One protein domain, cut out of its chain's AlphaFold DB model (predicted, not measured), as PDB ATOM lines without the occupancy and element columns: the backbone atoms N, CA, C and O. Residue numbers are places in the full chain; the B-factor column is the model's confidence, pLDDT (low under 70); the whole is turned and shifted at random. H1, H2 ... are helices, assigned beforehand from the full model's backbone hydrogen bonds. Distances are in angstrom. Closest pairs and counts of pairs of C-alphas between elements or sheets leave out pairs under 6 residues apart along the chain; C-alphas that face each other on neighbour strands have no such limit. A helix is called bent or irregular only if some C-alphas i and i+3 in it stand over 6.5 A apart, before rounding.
ATOM      1  N   ASN A 229      10.834 -21.415   1.145       58.06
ATOM      2  CA  ASN A 229      10.224 -21.248  -0.176       58.06
ATOM      3  C   ASN A 229       9.178 -22.315  -0.520       58.06
ATOM      4  O   ASN A 229       8.686 -22.318  -1.645       58.06
ATOM      5  N   LEU A 230       8.876 -23.276   0.359       58.50
ATOM      6  CA  LEU A 230       7.901 -24.332   0.042       58.50
ATOM      7  C   LEU A 230       6.434 -23.859   0.063       58.50
ATOM      8  O   LEU A 230       5.619 -24.501  -0.588       58.50
ATOM      9  N   GLY A 231       6.106 -22.731   0.710       64.56
ATOM     10  CA  GLY A 231       4.749 -22.158   0.690       64.56
ATOM     11  C   GLY A 231       3.667 -23.198   1.010       64.56
ATOM     12  O   GLY A 231       3.883 -24.037   1.872       64.56
ATOM     13  N   GLU A 232       2.560 -23.201   0.257       63.06
ATOM     14  CA  GLU A 232       1.452 -24.159   0.429       63.06
ATOM     15  C   GLU A 232       1.851 -25.640   0.263       63.06
ATOM     16  O   GLU A 232       1.159 -26.518   0.776       63.06
ATOM     17  N   ASP A 233       2.926 -25.963  -0.461       66.44
ATOM     18  CA  ASP A 233       3.351 -27.358  -0.642       66.44
ATOM     19  C   ASP A 233       4.010 -27.917   0.626       66.44
ATOM     20  O   ASP A 233       3.954 -29.123   0.883       66.44
ATOM     21  N   PHE A 234       4.576 -27.046   1.469       70.44
ATOM     22  CA  PHE A 234       5.065 -27.425   2.793       70.44
ATOM     23  C   PHE A 234       3.936 -28.012   3.641       70.44
ATOM     24  O   PHE A 234       4.075 -29.086   4.224       70.44
ATOM     25  N   ASP A 235       2.786 -27.349   3.646       70.12
ATOM     26  CA  ASP A 235       1.662 -27.709   4.505       70.12
ATOM     27  C   ASP A 235       0.965 -28.971   4.028       70.12
ATOM     28  O   ASP A 235       0.527 -29.787   4.844       70.12
ATOM     29  N   ARG A 236       0.944 -29.205   2.711       74.62
ATOM     30  CA  ARG A 236       0.497 -30.485   2.160       74.62
ATOM     31  C   ARG A 236       1.439 -31.625   2.549       74.62
ATOM     32  O   ARG A 236       0.948 -32.688   2.940       74.62
ATOM     33  N   ILE A 237       2.759 -31.417   2.499       75.88
ATOM     34  CA  ILE A 237       3.736 -32.406   2.979       75.88
ATOM     35  C   ILE A 237       3.492 -32.700   4.461       75.88
ATOM     36  O   ILE A 237       3.391 -33.873   4.821       75.88
ATOM     37  N   ILE A 238       3.341 -31.671   5.306       74.44
ATOM     38  CA  ILE A 238       3.044 -31.860   6.732       74.44
ATOM     39  C   ILE A 238       1.760 -32.670   6.906       74.44
ATOM     40  O   ILE A 238       1.768 -33.674   7.613       74.44
ATOM     41  N   LEU A 239       0.674 -32.284   6.234       77.31
ATOM     42  CA  LEU A 239      -0.621 -32.948   6.349       77.31
ATOM     43  C   LEU A 239      -0.532 -34.436   5.984       77.31
ATOM     44  O   LEU A 239      -0.968 -35.291   6.755       77.31
ATOM     45  N   ILE A 240       0.064 -34.766   4.833       80.00
ATOM     46  CA  ILE A 240       0.166 -36.157   4.369       80.00
ATOM     47  C   ILE A 240       1.079 -36.978   5.288       80.00
ATOM     48  O   ILE A 240       0.737 -38.111   5.638       80.00
ATOM     49  N   VAL A 241       2.216 -36.421   5.707       78.19
ATOM     50  CA  VAL A 241       3.158 -37.094   6.613       78.19
ATOM     51  C   VAL A 241       2.525 -37.341   7.980       78.19
ATOM     52  O   VAL A 241       2.672 -38.441   8.515       78.19
ATOM     53  N   SER A 242       1.787 -36.375   8.527       77.31
ATOM     54  CA  SER A 242       1.094 -36.516   9.812       77.31
ATOM     55  C   SER A 242       0.002 -37.584   9.756       77.31
ATOM     56  O   SER A 242      -0.055 -38.438  10.642       77.31
ATOM     57  N   ILE A 243      -0.796 -37.623   8.683       81.12
ATOM     58  CA  ILE A 243      -1.810 -38.670   8.467       81.12
ATOM     59  C   ILE A 243      -1.165 -40.048   8.347       81.12
ATOM     60  O   ILE A 243      -1.616 -41.009   8.973       81.12
ATOM     61  N   TYR A 244      -0.102 -40.168   7.552       78.69
ATOM     62  CA  TYR A 244       0.559 -41.454   7.362       78.69
ATOM     63  C   TYR A 244       1.246 -41.945   8.638       78.69
ATOM     64  O   TYR A 244       1.221 -43.129   8.969       78.69
ATOM     65  N   SER A 245       1.812 -41.023   9.407       75.38
ATOM     66  CA  SER A 245       2.405 -41.338  10.700       75.38
ATOM     67  C   SER A 245       1.343 -41.732  11.733       75.38
ATOM     68  O   SER A 245       1.583 -42.647  12.521       75.38
ATOM     69  N   TYR A 246       0.158 -41.110  11.698       77.50
ATOM     70  CA  TYR A 246      -1.009 -41.520  12.486       77.50
ATOM     71  C   TYR A 246      -1.460 -42.944  12.127       77.50
ATOM     72  O   TYR A 246      -1.640 -43.777  13.018       77.50
ATOM     73  N   TYR A 247      -1.548 -43.256  10.828       78.44
ATOM     74  CA  TYR A 247      -1.825 -44.605  10.328       78.44
ATOM     75  C   TYR A 247      -0.835 -45.639  10.882       78.44
ATOM     76  O   TYR A 247      -1.251 -46.586  11.554       78.44
ATOM     77  N   ILE A 248       0.470 -45.430  10.678       72.31
ATOM     78  CA  ILE A 248       1.507 -46.374  11.122       72.31
ATOM     79  C   ILE A 248       1.514 -46.540  12.645       72.31
ATOM     80  O   ILE A 248       1.656 -47.654  13.131       72.31
ATOM     81  N   SER A 249       1.380 -45.451  13.404       68.12
ATOM     82  CA  SER A 249       1.595 -45.482  14.860       68.12
ATOM     83  C   SER A 249       0.401 -46.028  15.641       68.12
ATOM     84  O   SER A 249       0.573 -46.584  16.730       68.12
ATOM     85  N   TYR A 250      -0.814 -45.815  15.130       66.88
ATOM     86  CA  TYR A 250      -2.044 -46.090  15.871       66.88
ATOM     87  C   TYR A 250      -2.906 -47.192  15.241       66.88
ATOM     88  O   TYR A 250      -3.668 -47.843  15.958       66.88
ATOM     89  N   LYS A 251      -2.790 -47.431  13.927       69.38
ATOM     90  CA  LYS A 251      -3.664 -48.357  13.188       69.38
ATOM     91  C   LYS A 251      -2.939 -49.606  12.683       69.38
ATOM     92  O   LYS A 251      -3.585 -50.642  12.548       69.38
ATOM     93  N   GLU A 252      -1.624 -49.549  12.469       61.88
ATOM     94  CA  GLU A 252      -0.785 -50.740  12.289       61.88
ATOM     95  C   GLU A 252      -0.026 -51.071  13.593       61.88
ATOM     96  O   GLU A 252       0.519 -50.193  14.254       61.88
ATOM     97  N   ASP A 253       0.041 -52.350  13.984       55.34
ATOM     98  CA  ASP A 253       0.803 -52.829  15.158       55.34
ATOM     99  C   ASP A 253       2.329 -52.837  14.899       55.34
ATOM    100  O   ASP A 253       3.047 -53.800  15.184       55.34
ATOM    101  N   LEU A 254       2.857 -51.768  14.307       48.59
ATOM    102  CA  LEU A 254       4.258 -51.652  13.941       48.59
ATOM    103  C   LEU A 254       4.931 -50.565  14.790       48.59
ATOM    104  O   LEU A 254       4.799 -49.378  14.538       48.59
ATOM    105  N   VAL A 255       5.804 -51.016  15.703       53.34
ATOM    106  CA  VAL A 255       6.814 -50.227  16.450       53.34
ATOM    107  C   VAL A 255       6.342 -49.579  17.765       53.34
ATOM    108  O   VAL A 255       5.164 -49.479  18.087       53.34
ATOM    109  N   ASN A 256       7.339 -49.226  18.580       60.16
ATOM    110  CA  ASN A 256       7.271 -48.558  19.870       60.16
ATOM    111  C   ASN A 256       6.525 -47.210  19.770       60.16
ATOM    112  O   ASN A 256       7.106 -46.192  19.389       60.16
ATOM    113  N   LYS A 257       5.229 -47.225  20.112       61.47
ATOM    114  CA  LYS A 257       4.271 -46.109  19.978       61.47
ATOM    115  C   LYS A 257       4.768 -44.784  20.566       61.47
ATOM    116  O   LYS A 257       4.485 -43.718  20.034       61.47
ATOM    117  N   GLU A 258       5.532 -44.852  21.651       65.69
ATOM    118  CA  GLU A 258       6.007 -43.685  22.397       65.69
ATOM    119  C   GLU A 258       7.109 -42.915  21.652       65.69
ATOM    120  O   GLU A 258       7.192 -41.690  21.723       65.69
ATOM    121  N   GLU A 259       7.921 -43.614  20.857       61.00
ATOM    122  CA  GLU A 259       8.990 -42.999  20.075       61.00
ATOM    123  C   GLU A 259       8.448 -42.215  18.874       61.00
ATOM    124  O   GLU A 259       8.901 -41.098  18.618       61.00
ATOM    125  N   TYR A 260       7.438 -42.760  18.190       60.72
ATOM    126  CA  TYR A 260       6.732 -42.072  17.108       60.72
ATOM    127  C   TYR A 260       5.834 -40.948  17.632       60.72
ATOM    128  O   TYR A 260       5.776 -39.893  17.012       60.72
ATOM    129  N   LYS A 261       5.210 -41.110  18.808       61.38
ATOM    130  CA  LYS A 261       4.469 -40.025  19.473       61.38
ATOM    131  C   LYS A 261       5.355 -38.800  19.720       61.38
ATOM    132  O   LYS A 261       4.966 -37.686  19.395       61.38
ATOM    133  N   ASN A 262       6.568 -38.994  20.241       63.56
ATOM    134  CA  ASN A 262       7.512 -37.890  20.466       63.56
ATOM    135  C   ASN A 262       7.970 -37.232  19.160       63.56
ATOM    136  O   ASN A 262       8.152 -36.017  19.098       63.56
ATOM    137  N   LEU A 263       8.136 -38.043  18.118       60.88
ATOM    138  CA  LEU A 263       8.454 -37.596  16.773       60.88
ATOM    139  C   LEU A 263       7.322 -36.707  16.202       60.88
ATOM    140  O   LEU A 263       7.583 -35.623  15.692       60.88
ATOM    141  N   LEU A 264       6.066 -37.124  16.378       58.81
ATOM    142  CA  LEU A 264       4.858 -36.434  15.910       58.81
ATOM    143  C   LEU A 264       4.503 -35.186  16.708       58.81
ATOM    144  O   LEU A 264       4.117 -34.185  16.118       58.81
ATOM    145  N   ASN A 265       4.721 -35.195  18.020       58.66
ATOM    146  CA  ASN A 265       4.603 -33.992  18.841       58.66
ATOM    147  C   ASN A 265       5.594 -32.909  18.403       58.66
ATOM    148  O   ASN A 265       5.233 -31.742  18.337       58.66
ATOM    149  N   HIS A 266       6.812 -33.294  18.008       60.09
ATOM    150  CA  HIS A 266       7.757 -32.355  17.410       60.09
ATOM    151  C   HIS A 266       7.264 -31.810  16.052       60.09
ATOM    152  O   HIS A 266       7.467 -30.632  15.759       60.09
ATOM    153  N   TYR A 267       6.575 -32.630  15.244       57.66
ATOM    154  CA  TYR A 267       5.926 -32.186  13.999       57.66
ATOM    155  C   TYR A 267       4.777 -31.218  14.246       57.66
ATOM    156  O   TYR A 267       4.639 -30.244  13.508       57.66
ATOM    157  N   MET A 268       4.007 -31.429  15.314       52.34
ATOM    158  CA  MET A 268       2.917 -30.533  15.680       52.34
ATOM    159  C   MET A 268       3.373 -29.243  16.374       52.34
ATOM    160  O   MET A 268       2.748 -28.202  16.197       52.34
ATOM    161  N   ASP A 269       4.490 -29.245  17.098       53.91
ATOM    162  CA  ASP A 269       5.058 -28.003  17.641       53.91
ATOM    163  C   ASP A 269       5.532 -27.063  16.517       53.91
ATOM    164  O   ASP A 269       5.387 -25.841  16.614       53.91
ATOM    165  N   ILE A 270       6.038 -27.632  15.415       47.19
ATOM    166  CA  ILE A 270       6.293 -26.916  14.152       47.19
ATOM    167  C   ILE A 270       4.962 -26.482  13.511       47.19
ATOM    168  O   ILE A 270       4.855 -25.374  12.981       47.19
ATOM    169  N   SER A 271       3.919 -27.304  13.654       43.28
ATOM    170  CA  SER A 271       2.540 -27.015  13.245       43.28
ATOM    171  C   SER A 271       1.839 -25.908  14.054       43.28
ATOM    172  O   SER A 271       0.690 -25.594  13.765       43.28
ATOM    173  N   ASN A 272       2.507 -25.220  14.991       44.91
ATOM    174  CA  ASN A 272       1.997 -23.938  15.505       44.91
ATOM    175  C   ASN A 272       1.707 -22.916  14.375       44.91
ATOM    176  O   ASN A 272       0.948 -21.977  14.586       44.91
ATOM    177  N   HIS A 273       2.222 -23.149  13.159       44.59
ATOM    178  CA  HIS A 273       1.845 -22.452  11.923       44.59
ATOM    179  C   HIS A 273       0.395 -22.717  11.457       44.59
ATOM    180  O   HIS A 273      -0.190 -21.861  10.804       44.59
ATOM    181  N   PHE A 274      -0.233 -23.842  11.824       46.22
ATOM    182  CA  PHE A 274      -1.626 -24.159  11.468       46.22
ATOM    183  C   PHE A 274      -2.659 -23.401  12.314       46.22
ATOM    184  O   PHE A 274      -3.831 -23.364  11.943       46.22
ATOM    185  N   TYR A 275      -2.253 -22.805  13.439       43.81
ATOM    186  CA  TYR A 275      -3.143 -22.013  14.295       43.81
ATOM    187  C   TYR A 275      -3.361 -20.579  13.778       43.81
ATOM    188  O   TYR A 275      -4.379 -19.974  14.100       43.81
ATOM    189  N   GLU A 276      -2.443 -20.029  12.973       42.56
ATOM    190  CA  GLU A 276      -2.536 -18.659  12.410       42.56
ATOM    191  C   GLU A 276      -3.329 -18.591  11.098       42.56
ATOM    192  O   GLU A 276      -3.370 -17.587  10.387       42.56
ATOM    193  N   TRP A 277      -3.930 -19.707  10.753       44.03
ATOM    194  CA  TRP A 277      -4.345 -20.061   9.430       44.03
ATOM    195  C   TRP A 277      -5.881 -20.195   9.511       44.03
ATOM    196  O   TRP A 277      -6.389 -21.075  10.198       44.03
ATOM    197  N   ASP A 278      -6.638 -19.315   8.833       45.69
ATOM    198  CA  ASP A 278      -8.106 -19.380   8.612       45.69
ATOM    199  C   ASP A 278      -8.531 -20.659   7.811       45.69
ATOM    200  O   ASP A 278      -9.258 -20.611   6.822       45.69
ATOM    201  N   TYR A 279      -8.020 -21.842   8.177       50.59
ATOM    202  CA  TYR A 279      -7.559 -22.882   7.238       50.59
ATOM    203  C   TYR A 279      -8.367 -24.166   7.125       50.59
ATOM    204  O   TYR A 279      -7.904 -25.136   6.516       50.59
ATOM    205  N   THR A 280      -9.575 -24.237   7.656       57.12
ATOM    206  CA  THR A 280     -10.358 -25.462   7.459       57.12
ATOM    207  C   THR A 280     -10.708 -25.693   5.986       57.12
ATOM    208  O   THR A 280     -10.693 -26.838   5.539       57.12
ATOM    209  N   ASP A 281     -10.887 -24.639   5.186       59.03
ATOM    210  CA  ASP A 281     -11.112 -24.757   3.738       59.03
ATOM    211  C   ASP A 281      -9.908 -25.291   2.961       59.03
ATOM    212  O   ASP A 281     -10.080 -26.049   2.006       59.03
ATOM    213  N   TYR A 282      -8.690 -24.917   3.354       64.50
ATOM    214  CA  TYR A 282      -7.479 -25.435   2.723       64.50
ATOM    215  C   TYR A 282      -7.264 -26.905   3.093       64.50
ATOM    216  O   TYR A 282      -6.956 -27.712   2.217       64.50
ATOM    217  N   ILE A 283      -7.471 -27.277   4.363       70.31
ATOM    218  CA  ILE A 283      -7.343 -28.670   4.806       70.31
ATOM    219  C   ILE A 283      -8.344 -29.528   4.042       70.31
ATOM    220  O   ILE A 283      -7.929 -30.379   3.261       70.31
ATOM    221  N   TRP A 284      -9.645 -29.248   4.163       76.12
ATOM    222  CA  TRP A 284     -10.690 -30.014   3.481       76.12
ATOM    223  C   TRP A 284     -10.567 -29.973   1.950       76.12
ATOM    224  O   TRP A 284     -10.808 -30.987   1.294       76.12
ATOM    225  N   GLY A 285     -10.088 -28.862   1.377       72.50
ATOM    226  CA  GLY A 285      -9.777 -28.742  -0.051       72.50
ATOM    227  C   GLY A 285      -8.667 -29.680  -0.549       72.50
ATOM    228  O   GLY A 285      -8.574 -29.933  -1.752       72.50
ATOM    229  N   ASN A 286      -7.847 -30.238   0.348       75.62
ATOM    230  CA  ASN A 286      -6.812 -31.218   0.018       75.62
ATOM    231  C   ASN A 286      -7.249 -32.683   0.220       75.62
ATOM    232  O   ASN A 286      -6.481 -33.570  -0.154       75.62
ATOM    233  N   LEU A 287      -8.469 -32.968   0.707       82.62
ATOM    234  CA  LEU A 287      -8.927 -34.334   1.018       82.62
ATOM    235  C   LEU A 287      -8.743 -35.309  -0.157       82.62
ATOM    236  O   LEU A 287      -8.086 -36.344  -0.017       82.62
ATOM    237  N   ASP A 288      -9.256 -34.956  -1.339       78.56
ATOM    238  CA  ASP A 288      -9.167 -35.801  -2.539       78.56
ATOM    239  C   ASP A 288      -7.714 -35.984  -3.013       78.56
ATOM    240  O   ASP A 288      -7.326 -37.068  -3.461       78.56
ATOM    241  N   LYS A 289      -6.877 -34.943  -2.875       75.94
ATOM    242  CA  LYS A 289      -5.447 -35.002  -3.215       75.94
ATOM    243  C   LYS A 289      -4.694 -35.926  -2.261       75.94
ATOM    244  O   LYS A 289      -3.933 -36.773  -2.726       75.94
ATOM    245  N   THR A 290      -4.944 -35.824  -0.954       80.00
ATOM    246  CA  THR A 290      -4.375 -36.719   0.061       80.00
ATOM    247  C   THR A 290      -4.786 -38.166  -0.188       80.00
ATOM    248  O   THR A 290      -3.921 -39.045  -0.203       80.00
ATOM    249  N   LYS A 291      -6.076 -38.421  -0.463       80.88
ATOM    250  CA  LYS A 291      -6.564 -39.762  -0.819       80.88
ATOM    251  C   LYS A 291      -5.852 -40.300  -2.060       80.88
ATOM    252  O   LYS A 291      -5.294 -41.394  -2.031       80.88
ATOM    253  N   SER A 292      -5.811 -39.520  -3.136       75.75
ATOM    254  CA  SER A 292      -5.143 -39.909  -4.383       75.75
ATOM    255  C   SER A 292      -3.652 -40.208  -4.188       75.75
ATOM    256  O   SER A 292      -3.141 -41.198  -4.719       75.75
ATOM    257  N   PHE A 293      -2.953 -39.393  -3.394       74.19
ATOM    258  CA  PHE A 293      -1.534 -39.581  -3.114       74.19
ATOM    259  C   PHE A 293      -1.284 -40.882  -2.338       74.19
ATOM    260  O   PHE A 293      -0.546 -41.753  -2.806       74.19
ATOM    261  N   LEU A 294      -1.953 -41.064  -1.194       75.50
ATOM    262  CA  LEU A 294      -1.747 -42.227  -0.327       75.50
ATOM    263  C   LEU A 294      -2.209 -43.545  -0.979       75.50
ATOM    264  O   LEU A 294      -1.586 -44.583  -0.754       75.50
ATOM    265  N   LYS A 295      -3.205 -43.513  -1.877       70.31
ATOM    266  CA  LYS A 295      -3.644 -44.682  -2.671       70.31
ATOM    267  C   LYS A 295      -2.546 -45.276  -3.551       70.31
ATOM    268  O   LYS A 295      -2.537 -46.477  -3.842       70.31
ATOM    269  N   ASN A 296      -1.646 -44.426  -4.028       60.84
ATOM    270  CA  ASN A 296      -0.575 -44.815  -4.938       60.84
ATOM    271  C   ASN A 296       0.731 -45.151  -4.213       60.84
ATOM    272  O   ASN A 296       1.676 -45.595  -4.863       60.84
ATOM    273  N   PHE A 297       0.781 -44.960  -2.893       59.88
ATOM    274  CA  PHE A 297       2.017 -45.038  -2.134       59.88
ATOM    275  C   PHE A 297       2.375 -46.460  -1.672       59.88
ATOM    276  O   PHE A 297       3.543 -46.850  -1.707       59.88
ATOM    277  N   GLU A 298       1.398 -47.280  -1.277       53.12
ATOM    278  CA  GLU A 298       1.697 -48.652  -0.860       53.12
ATOM    279  C   GLU A 298       1.996 -49.560  -2.062       53.12
ATOM    280  O   GLU A 298       1.106 -50.063  -2.754       53.12
ATOM    281  N   ILE A 299       3.288 -49.820  -2.280       49.94
ATOM    282  CA  ILE A 299       3.792 -50.892  -3.146       49.94
ATOM    283  C   ILE A 299       3.585 -52.230  -2.415       49.94
ATOM    284  O   ILE A 299       4.533 -52.854  -1.944       49.94
ATOM    285  N   MET A 300       2.335 -52.671  -2.276       45.81
ATOM    286  CA  MET A 300       2.017 -54.027  -1.827       45.81
ATOM    287  C   MET A 300       1.161 -54.732  -2.885       45.81
ATOM    288  O   MET A 300       0.026 -54.320  -3.129       45.81
ATOM    289  N   PRO A 301       1.692 -55.774  -3.559       46.38
ATOM    290  CA  PRO A 301       0.938 -56.519  -4.566       46.38
ATOM    291  C   PRO A 301      -0.194 -57.369  -3.963       46.38
ATOM    292  O   PRO A 301      -1.110 -57.754  -4.686       46.38
ATOM    293  N   GLU A 302      -0.176 -57.630  -2.653       43.12
ATOM    294  CA  GLU A 302      -1.160 -58.458  -1.950       43.12
ATOM    295  C   GLU A 302      -2.078 -57.587  -1.067       43.12
ATOM    296  O   GLU A 302      -1.604 -56.739  -0.315       43.12
ATOM    297  N   ASN A 303      -3.402 -57.789  -1.152       52.72
ATOM    298  CA  ASN A 303      -4.437 -57.097  -0.355       52.72
ATOM    299  C   ASN A 303      -4.519 -55.562  -0.499       52.72
ATOM    300  O   ASN A 303      -5.049 -54.883   0.384       52.72
ATOM    301  N   ARG A 304      -4.063 -55.017  -1.635       61.12
ATOM    302  CA  ARG A 304      -4.052 -53.573  -1.931       61.12
ATOM    303  C   ARG A 304      -5.401 -52.881  -1.695       61.12
ATOM    304  O   ARG A 304      -5.433 -51.778  -1.164       61.12
ATOM    305  N   GLU A 305      -6.509 -53.524  -2.058       61.31
ATOM    306  CA  GLU A 305      -7.855 -52.953  -1.899       61.31
ATOM    307  C   GLU A 305      -8.279 -52.848  -0.428       61.31
ATOM    308  O   GLU A 305      -8.790 -51.814  -0.009       61.31
ATOM    309  N   ALA A 306      -8.020 -53.883   0.377       61.44
ATOM    310  CA  ALA A 306      -8.376 -53.889   1.794       61.44
ATOM    311  C   ALA A 306      -7.540 -52.879   2.590       61.44
ATOM    312  O   ALA A 306      -8.087 -52.131   3.397       61.44
ATOM    313  N   LYS A 307      -6.228 -52.815   2.330       65.44
ATOM    314  CA  LYS A 307      -5.352 -51.813   2.949       65.44
ATOM    315  C   LYS A 307      -5.719 -50.393   2.539       65.44
ATOM    316  O   LYS A 307      -5.775 -49.512   3.390       65.44
ATOM    317  N   TRP A 308      -6.060 -50.186   1.266       72.31
ATOM    318  CA  TRP A 308      -6.537 -48.889   0.803       72.31
ATOM    319  C   TRP A 308      -7.804 -48.440   1.540       72.31
ATOM    320  O   TRP A 308      -7.856 -47.302   1.989       72.31
ATOM    321  N   LEU A 309      -8.786 -49.327   1.737       68.25
ATOM    322  CA  LEU A 309      -9.987 -48.999   2.516       68.25
ATOM    323  C   LEU A 309      -9.649 -48.599   3.961       68.25
ATOM    324  O   LEU A 309     -10.271 -47.690   4.505       68.25
ATOM    325  N   ILE A 310      -8.654 -49.241   4.585       70.94
ATOM    326  CA  ILE A 310      -8.187 -48.861   5.927       70.94
ATOM    327  C   ILE A 310      -7.546 -47.470   5.892       70.94
ATOM    328  O   ILE A 310      -7.896 -46.627   6.712       70.94
ATOM    329  N   ILE A 311      -6.650 -47.204   4.942       75.50
ATOM    330  CA  ILE A 311      -5.985 -45.900   4.807       75.50
ATOM    331  C   ILE A 311      -7.009 -44.797   4.530       75.50
ATOM    332  O   ILE A 311      -6.954 -43.745   5.159       75.50
ATOM    333  N   GLU A 312      -7.981 -45.038   3.653       79.38
ATOM    334  CA  GLU A 312      -9.069 -44.099   3.384       79.38
ATOM    335  C   GLU A 312      -9.880 -43.789   4.650       79.38
ATOM    336  O   GLU A 312     -10.186 -42.625   4.914       79.38
ATOM    337  N   ASN A 313     -10.152 -44.804   5.477       80.25
ATOM    338  CA  ASN A 313     -10.796 -44.602   6.773       80.25
ATOM    339  C   ASN A 313      -9.979 -43.706   7.697       80.25
ATOM    340  O   ASN A 313     -10.536 -42.834   8.357       80.25
ATOM    341  N   VAL A 314      -8.667 -43.909   7.721       84.06
ATOM    342  CA  VAL A 314      -7.748 -43.157   8.575       84.06
ATOM    343  C   VAL A 314      -7.584 -41.718   8.105       84.06
ATOM    344  O   VAL A 314      -7.495 -40.828   8.943       84.06
ATOM    345  N   ILE A 315      -7.613 -41.473   6.794       85.81
ATOM    346  CA  ILE A 315      -7.636 -40.118   6.234       85.81
ATOM    347  C   ILE A 315      -8.902 -39.389   6.695       85.81
ATOM    348  O   ILE A 315      -8.800 -38.319   7.287       85.81
ATOM    349  N   ASP A 316     -10.084 -39.974   6.475       84.69
ATOM    350  CA  ASP A 316     -11.353 -39.331   6.842       84.69
ATOM    351  C   ASP A 316     -11.459 -39.105   8.366       84.69
ATOM    352  O   ASP A 316     -11.926 -38.058   8.806       84.69
ATOM    353  N   GLU A 317     -10.992 -40.065   9.175       87.12
ATOM    354  CA  GLU A 317     -10.903 -39.947  10.638       87.12
ATOM    355  C   GLU A 317      -9.961 -38.814  11.068       87.12
ATOM    356  O   GLU A 317     -10.339 -37.985  11.891       87.12
ATOM    357  N   TYR A 318      -8.758 -38.742  10.489       86.81
ATOM    358  CA  TYR A 318      -7.776 -37.708  10.817       86.81
ATOM    359  C   TYR A 318      -8.315 -36.311  10.511       86.81
ATOM    360  O   TYR A 318      -8.225 -35.423  11.351       86.81
ATOM    361  N   TYR A 319      -8.898 -36.117   9.324       85.94
ATOM    362  CA  TYR A 319      -9.480 -34.835   8.927       85.94
ATOM    363  C   TYR A 319     -10.613 -34.417   9.870       85.94
ATOM    364  O   TYR A 319     -10.642 -33.275  10.332       85.94
ATOM    365  N   LEU A 320     -11.511 -35.352  10.198       86.94
ATOM    366  CA  LEU A 320     -12.612 -35.126  11.130       86.94
ATOM    367  C   LEU A 320     -12.098 -34.717  12.518       86.94
ATOM    368  O   LEU A 320     -12.535 -33.703  13.062       86.94
ATOM    369  N   PHE A 321     -11.176 -35.493  13.089       87.12
ATOM    370  CA  PHE A 321     -10.652 -35.261  14.434       87.12
ATOM    371  C   PHE A 321      -9.829 -33.980  14.515       87.12
ATOM    372  O   PHE A 321     -10.016 -33.189  15.437       87.12
ATOM    373  N   TYR A 322      -8.977 -33.728  13.524       81.94
ATOM    374  CA  TYR A 322      -8.215 -32.489  13.453       81.94
ATOM    375  C   TYR A 322      -9.141 -31.267  13.396       81.94
ATOM    376  O   TYR A 322      -8.983 -30.329  14.174       81.94
ATOM    377  N   CYS A 323     -10.162 -31.306  12.531       80.50
ATOM    378  CA  CYS A 323     -11.154 -30.238  12.429       80.50
ATOM    379  C   CYS A 323     -11.893 -30.025  13.758       80.50
ATOM    380  O   CYS A 323     -12.053 -28.884  14.188       80.50
ATOM    381  N   ALA A 324     -12.286 -31.111  14.433       82.06
ATOM    382  CA  ALA A 324     -12.962 -31.046  15.726       82.06
ATOM    383  C   ALA A 324     -12.097 -30.383  16.803       82.06
ATOM    384  O   ALA A 324     -12.610 -29.605  17.601       82.06
ATOM    385  N   SER A 325     -10.790 -30.655  16.809       78.06
ATOM    386  CA  SER A 325      -9.857 -30.113  17.803       78.06
ATOM    387  C   SER A 325      -9.454 -28.657  17.576       78.06
ATOM    388  O   SER A 325      -9.062 -27.996  18.533       78.06
ATOM    389  N   VAL A 326      -9.494 -28.167  16.332       73.00
ATOM    390  CA  VAL A 326      -8.943 -26.846  15.980       73.00
ATOM    391  C   VAL A 326     -10.034 -25.813  15.714       73.00
ATOM    392  O   VAL A 326      -9.969 -24.709  16.251       73.00
ATOM    393  N   ASN A 327     -11.034 -26.142  14.892       70.94
ATOM    394  CA  ASN A 327     -12.122 -25.224  14.559       70.94
ATOM    395  C   ASN A 327     -13.350 -26.001  14.045       70.94
ATOM    396  O   ASN A 327     -13.487 -26.216  12.837       70.94
ATOM    397  N   PRO A 328     -14.247 -26.440  14.942       65.00
ATOM    398  CA  PRO A 328     -15.342 -27.328  14.571       65.00
ATOM    399  C   PRO A 328     -16.450 -26.666  13.724       65.00
ATOM    400  O   PRO A 328     -17.260 -27.363  13.112       65.00
ATOM    401  N   GLU A 329     -16.496 -25.330  13.682       63.44
ATOM    402  CA  GLU A 329     -17.572 -24.559  13.039       63.44
ATOM    403  C   GLU A 329     -17.234 -24.091  11.618       63.44
ATOM    404  O   GLU A 329     -18.118 -23.676  10.868       63.44
ATOM    405  N   HIS A 330     -15.965 -24.151  11.210       64.12
ATOM    406  CA  HIS A 330     -15.553 -23.668   9.899       64.12
ATOM    407  C   HIS A 330     -15.359 -24.863   8.961       64.12
ATOM    408  O   HIS A 330     -14.311 -25.480   8.960       64.12
ATOM    409  N   ILE A 331     -16.351 -25.230   8.155       68.69
ATOM    410  CA  ILE A 331     -16.167 -26.136   7.008       68.69
ATOM    411  C   ILE A 331     -16.953 -25.520   5.858       68.69
ATOM    412  O   ILE A 331     -18.180 -25.559   5.871       68.69
ATOM    413  N   SER A 332     -16.280 -24.902   4.884       60.88
ATOM    414  CA  SER A 332     -16.979 -24.176   3.817       60.88
ATOM    415  C   SER A 332     -16.927 -24.897   2.465       60.88
ATOM    416  O   SER A 332     -17.836 -24.732   1.647       60.88
ATOM    417  N   LYS A 333     -15.931 -25.770   2.235       66.38
ATOM    418  CA  LYS A 333     -15.757 -26.492   0.958       66.38
ATOM    419  C   LYS A 333     -15.492 -27.988   1.127       66.38
ATOM    420  O   LYS A 333     -14.362 -28.424   1.312       66.38
ATOM    421  N   LEU A 334     -16.547 -28.779   0.957       77.06
ATOM    422  CA  LEU A 334     -16.501 -30.238   0.853       77.06
ATOM    423  C   LEU A 334     -17.518 -30.680  -0.203       77.06
ATOM    424  O   LEU A 334     -18.636 -30.161  -0.247       77.06
ATOM    425  N   ASN A 335     -17.139 -31.616  -1.077       81.19
ATOM    426  CA  ASN A 335     -18.065 -32.144  -2.079       81.19
ATOM    427  C   ASN A 335     -19.131 -33.047  -1.417       81.19
ATOM    428  O   ASN A 335     -18.900 -33.643  -0.361       81.19
ATOM    429  N   PHE A 336     -20.315 -33.137  -2.031       82.31
ATOM    430  CA  PHE A 336     -21.459 -33.857  -1.457       82.31
ATOM    431  C   PHE A 336     -21.169 -35.345  -1.205       82.31
ATOM    432  O   PHE A 336     -21.618 -35.896  -0.198       82.31
ATOM    433  N   ASP A 337     -20.372 -35.980  -2.067       81.69
ATOM    434  CA  ASP A 337     -19.993 -37.389  -1.939       81.69
ATOM    435  C   ASP A 337     -19.097 -37.634  -0.717       81.69
ATOM    436  O   ASP A 337     -19.311 -38.594   0.025       81.69
ATOM    437  N   SER A 338     -18.142 -36.740  -0.445       82.25
ATOM    438  CA  SER A 338     -17.260 -36.815   0.726       82.25
ATOM    439  C   SER A 338     -18.040 -36.608   2.018       82.25
ATOM    440  O   SER A 338     -17.881 -37.389   2.954       82.25
ATOM    441  N   ILE A 339     -18.944 -35.620   2.046       85.38
ATOM    442  CA  ILE A 339     -19.841 -35.390   3.190       85.38
ATOM    443  C   ILE A 339     -20.681 -36.644   3.448       85.38
ATOM    444  O   ILE A 339     -20.756 -37.126   4.576       85.38
ATOM    445  N   THR A 340     -21.273 -37.204   2.391       82.19
ATOM    446  CA  THR A 340     -22.095 -38.414   2.475       82.19
ATOM    447  C   THR A 340     -21.283 -39.600   2.996       82.19
ATOM    448  O   THR A 340     -21.733 -40.288   3.908       82.19
ATOM    449  N   SER A 341     -20.076 -39.825   2.470       81.00
ATOM    450  CA  SER A 341     -19.191 -40.916   2.893       81.00
ATOM    451  C   SER A 341     -18.832 -40.826   4.382       81.00
ATOM    452  O   SER A 341     -18.987 -41.805   5.116       81.00
ATOM    453  N   ILE A 342     -18.427 -39.639   4.847       83.06
ATOM    454  CA  ILE A 342     -18.063 -39.394   6.249       83.06
ATOM    455  C   ILE A 342     -19.279 -39.605   7.159       83.06
ATOM    456  O   ILE A 342     -19.203 -40.364   8.127       83.06
ATOM    457  N   LEU A 343     -20.422 -38.994   6.834       83.31
ATOM    458  CA  LEU A 343     -21.632 -39.101   7.651       83.31
ATOM    459  C   LEU A 343     -22.187 -40.530   7.710       83.31
ATOM    460  O   LEU A 343     -22.616 -40.965   8.775       83.31
ATOM    461  N   LEU A 344     -22.150 -41.288   6.609       79.06
ATOM    462  CA  LEU A 344     -22.586 -42.689   6.608       79.06
ATOM    463  C   LEU A 344     -21.675 -43.580   7.446       79.06
ATOM    464  O   LEU A 344     -22.159 -44.496   8.112       79.06
ATOM    465  N   ARG A 345     -20.368 -43.307   7.437       76.81
ATOM    466  CA  ARG A 345     -19.396 -44.058   8.231       76.81
ATOM    467  C   ARG A 345     -19.579 -43.837   9.729       76.81
ATOM    468  O   ARG A 345     -19.427 -44.783  10.496       76.81
ATOM    469  N   TYR A 346     -19.942 -42.621  10.129       74.38
ATOM    470  CA  TYR A 346     -20.082 -42.221  11.531       74.38
ATOM    471  C   TYR A 346     -21.539 -41.934  11.938       74.38
ATOM    472  O   TYR A 346     -21.783 -41.164  12.862       74.38
ATOM    473  N   ASN A 347     -22.524 -42.559  11.284       67.00
ATOM    474  CA  ASN A 347     -23.954 -42.233  11.438       67.00
ATOM    475  C   ASN A 347     -24.503 -42.399  12.878       67.00
ATOM    476  O   ASN A 347     -25.572 -41.892  13.198       67.00
ATOM    477  N   THR A 348     -23.779 -43.091  13.766       66.12
ATOM    478  CA  THR A 348     -24.148 -43.317  15.178       66.12
ATOM    479  C   THR A 348     -23.210 -42.627  16.176       66.12
ATOM    480  O   THR A 348     -23.117 -43.059  17.322       66.12
ATOM    481  N   TYR A 349     -22.489 -41.578  15.764       68.00
ATOM    482  CA  TYR A 349     -21.439 -40.962  16.588       68.00
ATOM    483  C   TYR A 349     -21.911 -40.478  17.969       68.00
ATOM    484  O   TYR A 349     -21.128 -40.494  18.914       68.00
ATOM    485  N   GLU A 350     -23.177 -40.067  18.111       62.69
ATOM    486  CA  GLU A 350     -23.727 -39.540  19.373       62.69
ATOM    487  C   GLU A 350     -23.763 -40.596  20.496       62.69
ATOM    488  O   GLU A 350     -23.722 -40.240  21.678       62.69
ATOM    489  N   GLU A 351     -23.774 -41.884  20.132       61.62
ATOM    490  CA  GLU A 351     -23.768 -43.036  21.044       61.62
ATOM    491  C   GLU A 351     -22.449 -43.834  20.991       61.62
ATOM    492  O   GLU A 351     -22.245 -44.766  21.776       61.62
ATOM    493  N   ASP A 352     -21.533 -43.487  20.079       75.88
ATOM    494  CA  ASP A 352     -20.314 -44.257  19.845       75.88
ATOM    495  C   ASP A 352     -19.196 -43.875  20.825       75.88
ATOM    496  O   ASP A 352     -18.328 -43.037  20.566       75.88
ATOM    497  N   GLN A 353     -19.181 -44.568  21.964       79.25
ATOM    498  CA  GLN A 353     -18.122 -44.431  22.960       79.25
ATOM    499  C   GLN A 353     -16.728 -44.743  22.386       79.25
ATOM    500  O   GLN A 353     -15.745 -44.167  22.850       79.25
ATOM    501  N   LYS A 354     -16.611 -45.628  21.383       82.69
ATOM    502  CA  LYS A 354     -15.310 -45.952  20.775       82.69
ATOM    503  C   LYS A 354     -14.788 -44.794  19.938       82.69
ATOM    504  O   LYS A 354     -13.582 -44.554  19.954       82.69
ATOM    505  N   LEU A 355     -15.669 -44.080  19.236       84.62
ATOM    506  CA  LEU A 355     -15.296 -42.883  18.487       84.62
ATOM    507  C   LEU A 355     -14.805 -41.785  19.432       84.62
ATOM    508  O   LEU A 355     -13.745 -41.213  19.194       84.62
ATOM    509  N   LEU A 356     -15.522 -41.554  20.537       86.19
ATOM    510  CA  LEU A 356     -15.104 -40.591  21.557       86.19
ATOM    511  C   LEU A 356     -13.738 -40.956  22.156       86.19
ATOM    512  O   LEU A 356     -12.879 -40.088  22.272       86.19
ATOM    513  N   THR A 357     -13.507 -42.229  22.491       85.38
ATOM    514  CA  THR A 357     -12.194 -42.689  22.974       85.38
ATOM    515  C   THR A 357     -11.106 -42.515  21.915       85.38
ATOM    516  O   THR A 357     -10.040 -42.005  22.231       85.38
ATOM    517  N   SER A 358     -11.378 -42.866  20.655       84.94
ATOM    518  CA  SER A 358     -10.418 -42.684  19.554       84.94
ATOM    519  C   SER A 358     -10.065 -41.208  19.353       84.94
ATOM    520  O   SER A 358      -8.912 -40.876  19.100       84.94
ATOM    521  N   TYR A 359     -11.044 -40.316  19.517       87.88
ATOM    522  CA  TYR A 359     -10.830 -38.877  19.445       87.88
ATOM    523  C   TYR A 359     -10.020 -38.339  20.633       87.88
ATOM    524  O   TYR A 359      -9.109 -37.537  20.448       87.88
ATOM    525  N   GLN A 360     -10.301 -38.801  21.852       86.44
ATOM    526  CA  GLN A 360      -9.507 -38.454  23.037       86.44
ATOM    527  C   GLN A 360      -8.058 -38.933  22.903       86.44
ATOM    528  O   GLN A 360      -7.130 -38.186  23.214       86.44
ATOM    529  N   ASP A 361      -7.857 -40.146  22.380       79.81
ATOM    530  CA  ASP A 361      -6.527 -40.676  22.088       79.81
ATOM    531  C   ASP A 361      -5.825 -39.828  21.024       79.81
ATOM    532  O   ASP A 361      -4.660 -39.486  21.204       79.81
ATOM    533  N   PHE A 362      -6.533 -39.419  19.965       82.88
ATOM    534  CA  PHE A 362      -6.023 -38.491  18.954       82.88
ATOM    535  C   PHE A 362      -5.593 -37.149  19.568       82.88
ATOM    536  O   PHE A 362      -4.460 -36.717  19.354       82.88
ATOM    537  N   LYS A 363      -6.440 -36.512  20.392       81.88
ATOM    538  CA  LYS A 363      -6.102 -35.251  21.078       81.88
ATOM    539  C   LYS A 363      -4.868 -35.399  21.960       81.88
ATOM    540  O   LYS A 363      -3.935 -34.605  21.845       81.88
ATOM    541  N   SER A 364      -4.824 -36.454  22.773       76.94
ATOM    542  CA  SER A 364      -3.678 -36.764  23.633       76.94
ATOM    543  C   SER A 364      -2.413 -37.088  22.835       76.94
ATOM    544  O   SER A 364      -1.289 -36.887  23.308       76.94
ATOM    545  N   PHE A 365      -2.569 -37.651  21.639       72.25
ATOM    546  CA  PHE A 365      -1.458 -38.005  20.773       72.25
ATOM    547  C   PHE A 365      -0.803 -36.777  20.154       72.25
ATOM    548  O   PHE A 365       0.421 -36.741  20.108       72.25
ATOM    549  N   PHE A 366      -1.601 -35.792  19.740       70.88
ATOM    550  CA  PHE A 366      -1.143 -34.553  19.106       70.88
ATOM    551  C   PHE A 366      -1.037 -33.360  20.073       70.88
ATOM    552  O   PHE A 366      -0.843 -32.232  19.629       70.88
ATOM    553  N   ASN A 367      -1.172 -33.591  21.384       70.50
ATOM    554  CA  ASN A 367      -1.193 -32.558  22.426       70.50
ATOM    555  C   ASN A 367      -2.216 -31.431  22.161       70.50
ATOM    556  O   ASN A 367      -1.978 -30.276  22.505       70.50
ATOM    557  N   LEU A 368      -3.376 -31.762  21.589       73.94
ATOM    558  CA  LEU A 368      -4.453 -30.810  21.274       73.94
ATOM    559  C   LEU A 368      -5.417 -30.597  22.457       73.94
ATOM    560  O   LEU A 368      -6.579 -30.228  22.276       73.94
ATOM    561  N   ASP A 369      -4.951 -30.843  23.682       66.06
ATOM    562  CA  ASP A 369      -5.710 -30.656  24.919       66.06
ATOM    563  C   ASP A 369      -5.739 -29.170  25.315       66.06
ATOM    564  O   ASP A 369      -5.237 -28.749  26.360       66.06
ATOM    565  N   ASN A 370      -6.338 -28.347  24.455       57.34
ATOM    566  CA  ASN A 370      -6.592 -26.939  24.726       57.34
ATOM    567  C   ASN A 370      -7.825 -26.845  25.638       57.34
ATOM    568  O   ASN A 370      -8.933 -27.200  25.246       57.34
ATOM    569  N   GLY A 371      -7.613 -26.454  26.895       53.34
ATOM    570  CA  GLY A 371      -8.571 -26.622  27.989       53.34
ATOM    571  C   GLY A 371     -10.016 -26.127  27.778       53.34
ATOM    572  O   GLY A 371     -10.312 -25.238  26.988       53.34
ATOM    573  N   ASN A 372     -10.889 -26.672  28.637       51.09
ATOM    574  CA  ASN A 372     -12.303 -26.364  28.923       51.09
ATOM    575  C   ASN A 372     -13.406 -26.911  27.999       51.09
ATOM    576  O   ASN A 372     -14.530 -27.033  28.489       51.09
ATOM    577  N   ALA A 373     -13.147 -27.288  26.745       59.69
ATOM    578  CA  ALA A 373     -14.169 -27.948  25.923       59.69
ATOM    579  C   ALA A 373     -14.185 -29.471  26.173       59.69
ATOM    580  O   ALA A 373     -13.150 -30.133  26.116       59.69
ATOM    581  N   ASP A 374     -15.359 -30.035  26.476       80.69
ATOM    582  CA  ASP A 374     -15.545 -31.493  26.523       80.69
ATOM    583  C   ASP A 374     -15.393 -32.037  25.094       80.69
ATOM    584  O   ASP A 374     -16.102 -31.586  24.192       80.69
ATOM    585  N   SER A 375     -14.497 -33.010  24.888       84.12
ATOM    586  CA  SER A 375     -14.243 -33.664  23.593       84.12
ATOM    587  C   SER A 375     -15.517 -34.133  22.891       84.12
ATOM    588  O   SER A 375     -15.584 -34.201  21.664       84.12
ATOM    589  N   LYS A 376     -16.560 -34.434  23.668       84.56
ATOM    590  CA  LYS A 376     -17.875 -34.759  23.130       84.56
ATOM    591  C   LYS A 376     -18.508 -33.590  22.361       84.56
ATOM    592  O   LYS A 376     -19.069 -33.818  21.292       84.56
ATOM    593  N   TYR A 377     -18.440 -32.362  22.876       85.25
ATOM    594  CA  TYR A 377     -19.037 -31.191  22.221       85.25
ATOM    595  C   TYR A 377     -18.301 -30.806  20.938       85.25
ATOM    596  O   TYR A 377     -18.956 -30.446  19.963       85.25
ATOM    597  N   GLU A 378     -16.974 -30.934  20.915       85.75
ATOM    598  CA  GLU A 378     -16.149 -30.682  19.724       85.75
ATOM    599  C   GLU A 378     -16.562 -31.588  18.553       85.75
ATOM    600  O   GLU A 378     -16.829 -31.106  17.449       85.75
ATOM    601  N   LEU A 379     -16.715 -32.895  18.808       85.81
ATOM    602  CA  LEU A 379     -17.212 -33.842  17.805       85.81
ATOM    603  C   LEU A 379     -18.640 -33.507  17.361       85.81
ATOM    604  O   LEU A 379     -18.919 -33.494  16.162       85.81
ATOM    605  N   ILE A 380     -19.541 -33.221  18.309       84.56
ATOM    606  CA  ILE A 380     -20.935 -32.868  17.999       84.56
ATOM    607  C   ILE A 380     -20.998 -31.651  17.072       84.56
ATOM    608  O   ILE A 380     -21.766 -31.668  16.113       84.56
ATOM    609  N   ALA A 381     -20.189 -30.623  17.330       84.94
ATOM    610  CA  ALA A 381     -20.166 -29.410  16.525       84.94
ATOM    611  C   ALA A 381     -19.747 -29.693  15.071       84.94
ATOM    612  O   ALA A 381     -20.476 -29.311  14.157       84.94
ATOM    613  N   VAL A 382     -18.669 -30.454  14.840       85.94
ATOM    614  CA  VAL A 382     -18.249 -30.828  13.473       85.94
ATOM    615  C   VAL A 382     -19.310 -31.647  12.752       85.94
ATOM    616  O   VAL A 382     -19.613 -31.389  11.587       85.94
ATOM    617  N   PHE A 383     -19.887 -32.642  13.424       87.19
ATOM    618  CA  PHE A 383     -20.917 -33.461  12.798       87.19
ATOM    619  C   PHE A 383     -22.177 -32.663  12.473       87.19
ATOM    620  O   PHE A 383     -22.773 -32.903  11.426       87.19
ATOM    621  N   ASN A 384     -22.566 -31.704  13.315       85.81
ATOM    622  CA  ASN A 384     -23.669 -30.798  13.012       85.81
ATOM    623  C   ASN A 384     -23.356 -29.947  11.776       85.81
ATOM    624  O   ASN A 384     -24.170 -29.931  10.859       85.81
ATOM    625  N   THR A 385     -22.152 -29.370  11.681       86.44
ATOM    626  CA  THR A 385     -21.700 -28.645  10.482       86.44
ATOM    627  C   THR A 385     -21.787 -29.517   9.222       86.44
ATOM    628  O   THR A 385     -22.354 -29.106   8.209       86.44
ATOM    629  N   LEU A 386     -21.292 -30.759   9.275       87.06
ATOM    630  CA  LEU A 386     -21.369 -31.692   8.144       87.06
ATOM    631  C   LEU A 386     -22.818 -32.055   7.786       87.06
ATOM    632  O   LEU A 386     -23.160 -32.118   6.603       87.06
ATOM    633  N   LYS A 387     -23.680 -32.280   8.786       86.50
ATOM    634  CA  LYS A 387     -25.108 -32.559   8.583       86.50
ATOM    635  C   LYS A 387     -25.839 -31.356   7.965       86.50
ATOM    636  O   LYS A 387     -26.651 -31.556   7.063       86.50
ATOM    637  N   ASP A 388     -25.516 -30.130   8.375       86.94
ATOM    638  CA  ASP A 388     -26.042 -28.893   7.784       86.94
ATOM    639  C   ASP A 388     -25.648 -28.767   6.309       86.94
ATOM    640  O   ASP A 388     -26.503 -28.572   5.440       86.94
ATOM    641  N   MET A 389     -24.362 -28.958   5.996       86.81
ATOM    642  CA  MET A 389     -23.882 -28.954   4.611       86.81
ATOM    643  C   MET A 389     -24.558 -30.046   3.775       86.81
ATOM    644  O   MET A 389     -24.948 -29.799   2.629       86.81
ATOM    645  N   TYR A 390     -24.723 -31.248   4.336       88.19
ATOM    646  CA  TYR A 390     -25.442 -32.344   3.692       88.19
ATOM    647  C   TYR A 390     -26.887 -31.950   3.381       88.19
ATOM    648  O   TYR A 390     -27.333 -32.107   2.247       88.19
ATOM    649  N   TYR A 391     -27.603 -31.398   4.363       87.75
ATOM    650  CA  TYR A 391     -28.988 -30.967   4.212       87.75
ATOM    651  C   TYR A 391     -29.139 -29.889   3.129       87.75
ATOM    652  O   TYR A 391     -30.006 -30.017   2.261       87.75
ATOM    653  N   ILE A 392     -28.272 -28.872   3.114       88.38
ATOM    654  CA  ILE A 392     -28.296 -27.794   2.111       88.38
ATOM    655  C   ILE A 392     -28.120 -28.356   0.693       88.38
ATOM    656  O   ILE A 392     -28.927 -28.058  -0.194       88.38
ATOM    657  N   ASN A 393     -27.105 -29.201   0.481       87.56
ATOM    658  CA  ASN A 393     -26.847 -29.829  -0.819       87.56
ATOM    659  C   ASN A 393     -27.981 -30.777  -1.227       87.56
ATOM    660  O   ASN A 393     -28.442 -30.753  -2.368       87.56
ATOM    661  N   LEU A 394     -28.487 -31.575  -0.284       88.00
ATOM    662  CA  LEU A 394     -29.602 -32.479  -0.526       88.00
ATOM    663  C   LEU A 394     -30.855 -31.710  -0.970       88.00
ATOM    664  O   LEU A 394     -31.512 -32.102  -1.931       88.00
ATOM    665  N   MET A 395     -31.171 -30.599  -0.307       88.88
ATOM    666  CA  MET A 395     -32.307 -29.749  -0.661       88.88
ATOM    667  C   MET A 395     -32.156 -29.124  -2.051       88.88
ATOM    668  O   MET A 395     -33.154 -29.005  -2.764       88.88
ATOM    669  N   ALA A 396     -30.942 -28.741  -2.456       87.19
ATOM    670  CA  ALA A 396     -30.670 -28.270  -3.814       87.19
ATOM    671  C   ALA A 396     -30.924 -29.380  -4.851       87.19
ATOM    672  O   ALA A 396     -31.725 -29.182  -5.765       87.19
ATOM    673  N   ASN A 397     -30.367 -30.575  -4.632       86.19
ATOM    674  CA  ASN A 397     -30.556 -31.734  -5.510       86.19
ATOM    675  C   ASN A 397     -32.038 -32.128  -5.642       86.19
ATOM    676  O   ASN A 397     -32.530 -32.394  -6.738       86.19
ATOM    677  N   LEU A 398     -32.790 -32.138  -4.534       86.94
ATOM    678  CA  LEU A 398     -34.226 -32.439  -4.551       86.94
ATOM    679  C   LEU A 398     -35.032 -31.386  -5.326       86.94
ATOM    680  O   LEU A 398     -35.975 -31.746  -6.029       86.94
ATOM    681  N   LYS A 399     -34.667 -30.099  -5.232       87.94
ATOM    682  CA  LYS A 399     -35.299 -29.028  -6.024       87.94
ATOM    683  C   LYS A 399     -35.032 -29.201  -7.516       87.94
ATOM    684  O   LYS A 399     -35.959 -29.054  -8.306       87.94
ATOM    685  N   GLU A 400     -33.802 -29.527  -7.903       85.38
ATOM    686  CA  GLU A 400     -33.457 -29.789  -9.305       85.38
ATOM    687  C   GLU A 400     -34.240 -30.982  -9.864       85.38
ATOM    688  O   GLU A 400     -34.822 -30.886 -10.947       85.38
ATOM    689  N   LEU A 401     -34.339 -32.073  -9.096       82.00
ATOM    690  CA  LEU A 401     -35.151 -33.235  -9.455       82.00
ATOM    691  C   LEU A 401     -36.643 -32.885  -9.587       82.00
ATOM    692  O   LEU A 401     -37.287 -33.308 -10.547       82.00
ATOM    693  N   ASP A 402     -37.195 -32.089  -8.667       82.38
ATOM    694  CA  ASP A 402     -38.587 -31.617  -8.734       82.38
ATOM    695  C   ASP A 402     -38.852 -30.773  -9.987       82.38
ATOM    696  O   ASP A 402     -39.852 -30.982 -10.679       82.38
ATOM    697  N   ILE A 403     -37.930 -29.870 -10.333       83.12
ATOM    698  CA  ILE A 403     -38.001 -29.070 -11.562       83.12
ATOM    699  C   ILE A 403     -37.933 -29.976 -12.797       83.12
ATOM    700  O   ILE A 403     -38.750 -29.828 -13.711       83.12
ATOM    701  N   ALA A 404     -37.002 -30.933 -12.831       76.00
ATOM    702  CA  ALA A 404     -36.843 -31.858 -13.949       76.00
ATOM    703  C   ALA A 404     -38.107 -32.704 -14.179       76.00
ATOM    704  O   ALA A 404     -38.569 -32.830 -15.315       76.00
ATOM    705  N   LEU A 405     -38.721 -33.222 -13.109       72.38
ATOM    706  CA  LEU A 405     -39.973 -33.978 -13.192       72.38
ATOM    707  C   LEU A 405     -41.140 -33.120 -13.691       72.38
ATOM    708  O   LEU A 405     -41.887 -33.567 -14.559       72.38
ATOM    709  N   LYS A 406     -41.275 -31.882 -13.197       73.94
ATOM    710  CA  LYS A 406     -42.319 -30.942 -13.650       73.94
ATOM    711  C   LYS A 406     -42.157 -30.551 -15.120       73.94
ATOM    712  O   LYS A 406     -43.148 -30.408 -15.830       73.94
ATOM    713  N   THR A 407     -40.917 -30.398 -15.581       68.12
ATOM    714  CA  THR A 407     -40.607 -30.009 -16.968       68.12
ATOM    715  C   THR A 407     -40.851 -31.169 -17.940       68.12
ATOM    716  O   THR A 407     -41.418 -30.968 -19.012       68.12
ATOM    717  N   ASN A 408     -40.553 -32.406 -17.525       60.28
ATOM    718  CA  ASN A 408     -40.837 -33.643 -18.268       60.28
ATOM    719  C   ASN A 408     -42.313 -34.087 -18.176       60.28
ATOM    720  O   ASN A 408     -42.607 -35.280 -18.141       60.28
ATOM    721  N   SER A 409     -43.234 -33.120 -18.167       46.00
ATOM    722  CA  SER A 409     -44.701 -33.211 -18.028       46.00
ATOM    723  C   SER A 409     -45.422 -34.358 -18.765       46.00
ATOM    724  O   SER A 409     -46.529 -34.721 -18.370       46.00
ATOM    725  N   ASN A 410     -44.796 -35.004 -19.751       43.00
ATOM    726  CA  ASN A 410     -45.310 -36.213 -20.403       43.00
ATOM    727  C   ASN A 410     -45.218 -37.494 -19.548       43.00
ATOM    728  O   ASN A 410     -45.904 -38.461 -19.852       43.00
ATOM    729  N   ILE A 411     -44.421 -37.520 -18.472       44.97
ATOM    730  CA  ILE A 411     -44.368 -38.658 -17.530       44.97
ATOM    731  C   ILE A 411     -45.543 -38.605 -16.526       44.97
ATOM    732  O   ILE A 411     -45.909 -39.618 -15.939       44.97
ATOM    733  N   LEU A 412     -46.159 -37.433 -16.334       43.78
ATOM    734  CA  LEU A 412     -47.088 -37.152 -15.227       43.78
ATOM    735  C   LEU A 412     -48.579 -37.349 -15.565       43.78
ATOM    736  O   LEU A 412     -49.412 -37.283 -14.663       43.78
TER     737      LEU A 412
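This is residues 229 to 412 of the 656 residues of an uncharacterized protein of Bacillus sp. FJAT-27916 (UniProt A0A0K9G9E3). A compact head of helices is built round the long helix H5, which runs through its middle, and the longer helix H8 meets H5 near their ends, residues 378 to 382 of H8 at residues 320 to 325 of H5, to make a corner, and then runs out of the head; residues 395 to 412 stick out as an arm. The hairpin of H1 and H2 and the short H3 and H4 cover part of H5, while H6 packs on H8. The printed part has 184 residues with eight named helices, H1 to H8 in chain order, and no named strand: all helix. It is only just compact, close to loose, with a radius of gyration of the C-alphas of 18.7 A, and spans 68 by 47 by 41 A, the arm making the length.

H8, residues 375 to 407, touches the hub H5, residues 304 to 326, with residues 378 to 382 alone; the closest C-alphas, of Ala 324 and Glu 378, are 5.1 A apart, at a steep tilt of 69 degrees, only just short of about perpendicular. H6, residues 336 to 345, touches H8 at a steep tilt of 50 degrees, C-alphas 339 and 386 being closest at 6.4 A. H7, residues 353 to 365, touches H8, C-alphas 356 and 376 being closest at 6.6 A, and only just touches H5, with 3 pairs of C-alphas within 8 A, the closest being 321 and 359 at 6.2 A. H4, residues 287 to 295, forms a helical hairpin with H5, at a shallow tilt of 34.7 degrees, only just short of steep; C-alphas 295 and 308 are closest at 6.2 A. H3, residues 280 to 285, only just touches H5, with 3 pairs within 8 A, the closest being C-alphas 280 and 323 at 6.9 A. H1, residues 231 to 251, touches H5 with residues 243 to 247 alone, C-alphas 247 and 314 being closest at 6.3 A. H2, residues 257 to 275, forms a helical hairpin with H1, at 29 degrees, C-alphas 249 and 257 being closest at 5.8 A. H2 and H8 are apart. Every O i to N i+4 pair is within hydrogen-bond range in H3 to H8, against 16 of 17 in H1 and 12 of 15 in H2.

H8 is 48.5 A long, from C-alpha 375 at (-14.243, -33.664, 23.593) to C-alpha 407 at (-40.607, -30.009, -16.968). H5 is 32.5 A long, H1 30.2 A, H2 25.8 A and H7 18.0 A. H1 begins at C-alpha 231, (4.749, -22.158, 0.690). H2 has a kink of 44 degrees near residue 269 and is only just irregular, C-alphas 270 and 273 being 6.7 A apart.

The two C-alphas farthest apart, of Glu 259 and Asn 410, are 68.1 A apart. The printed part has no cut and no long link. Mean pLDDT of the printed part is 71.3; 74 residues are under 70, among them 249 to 282 and 296 to 307.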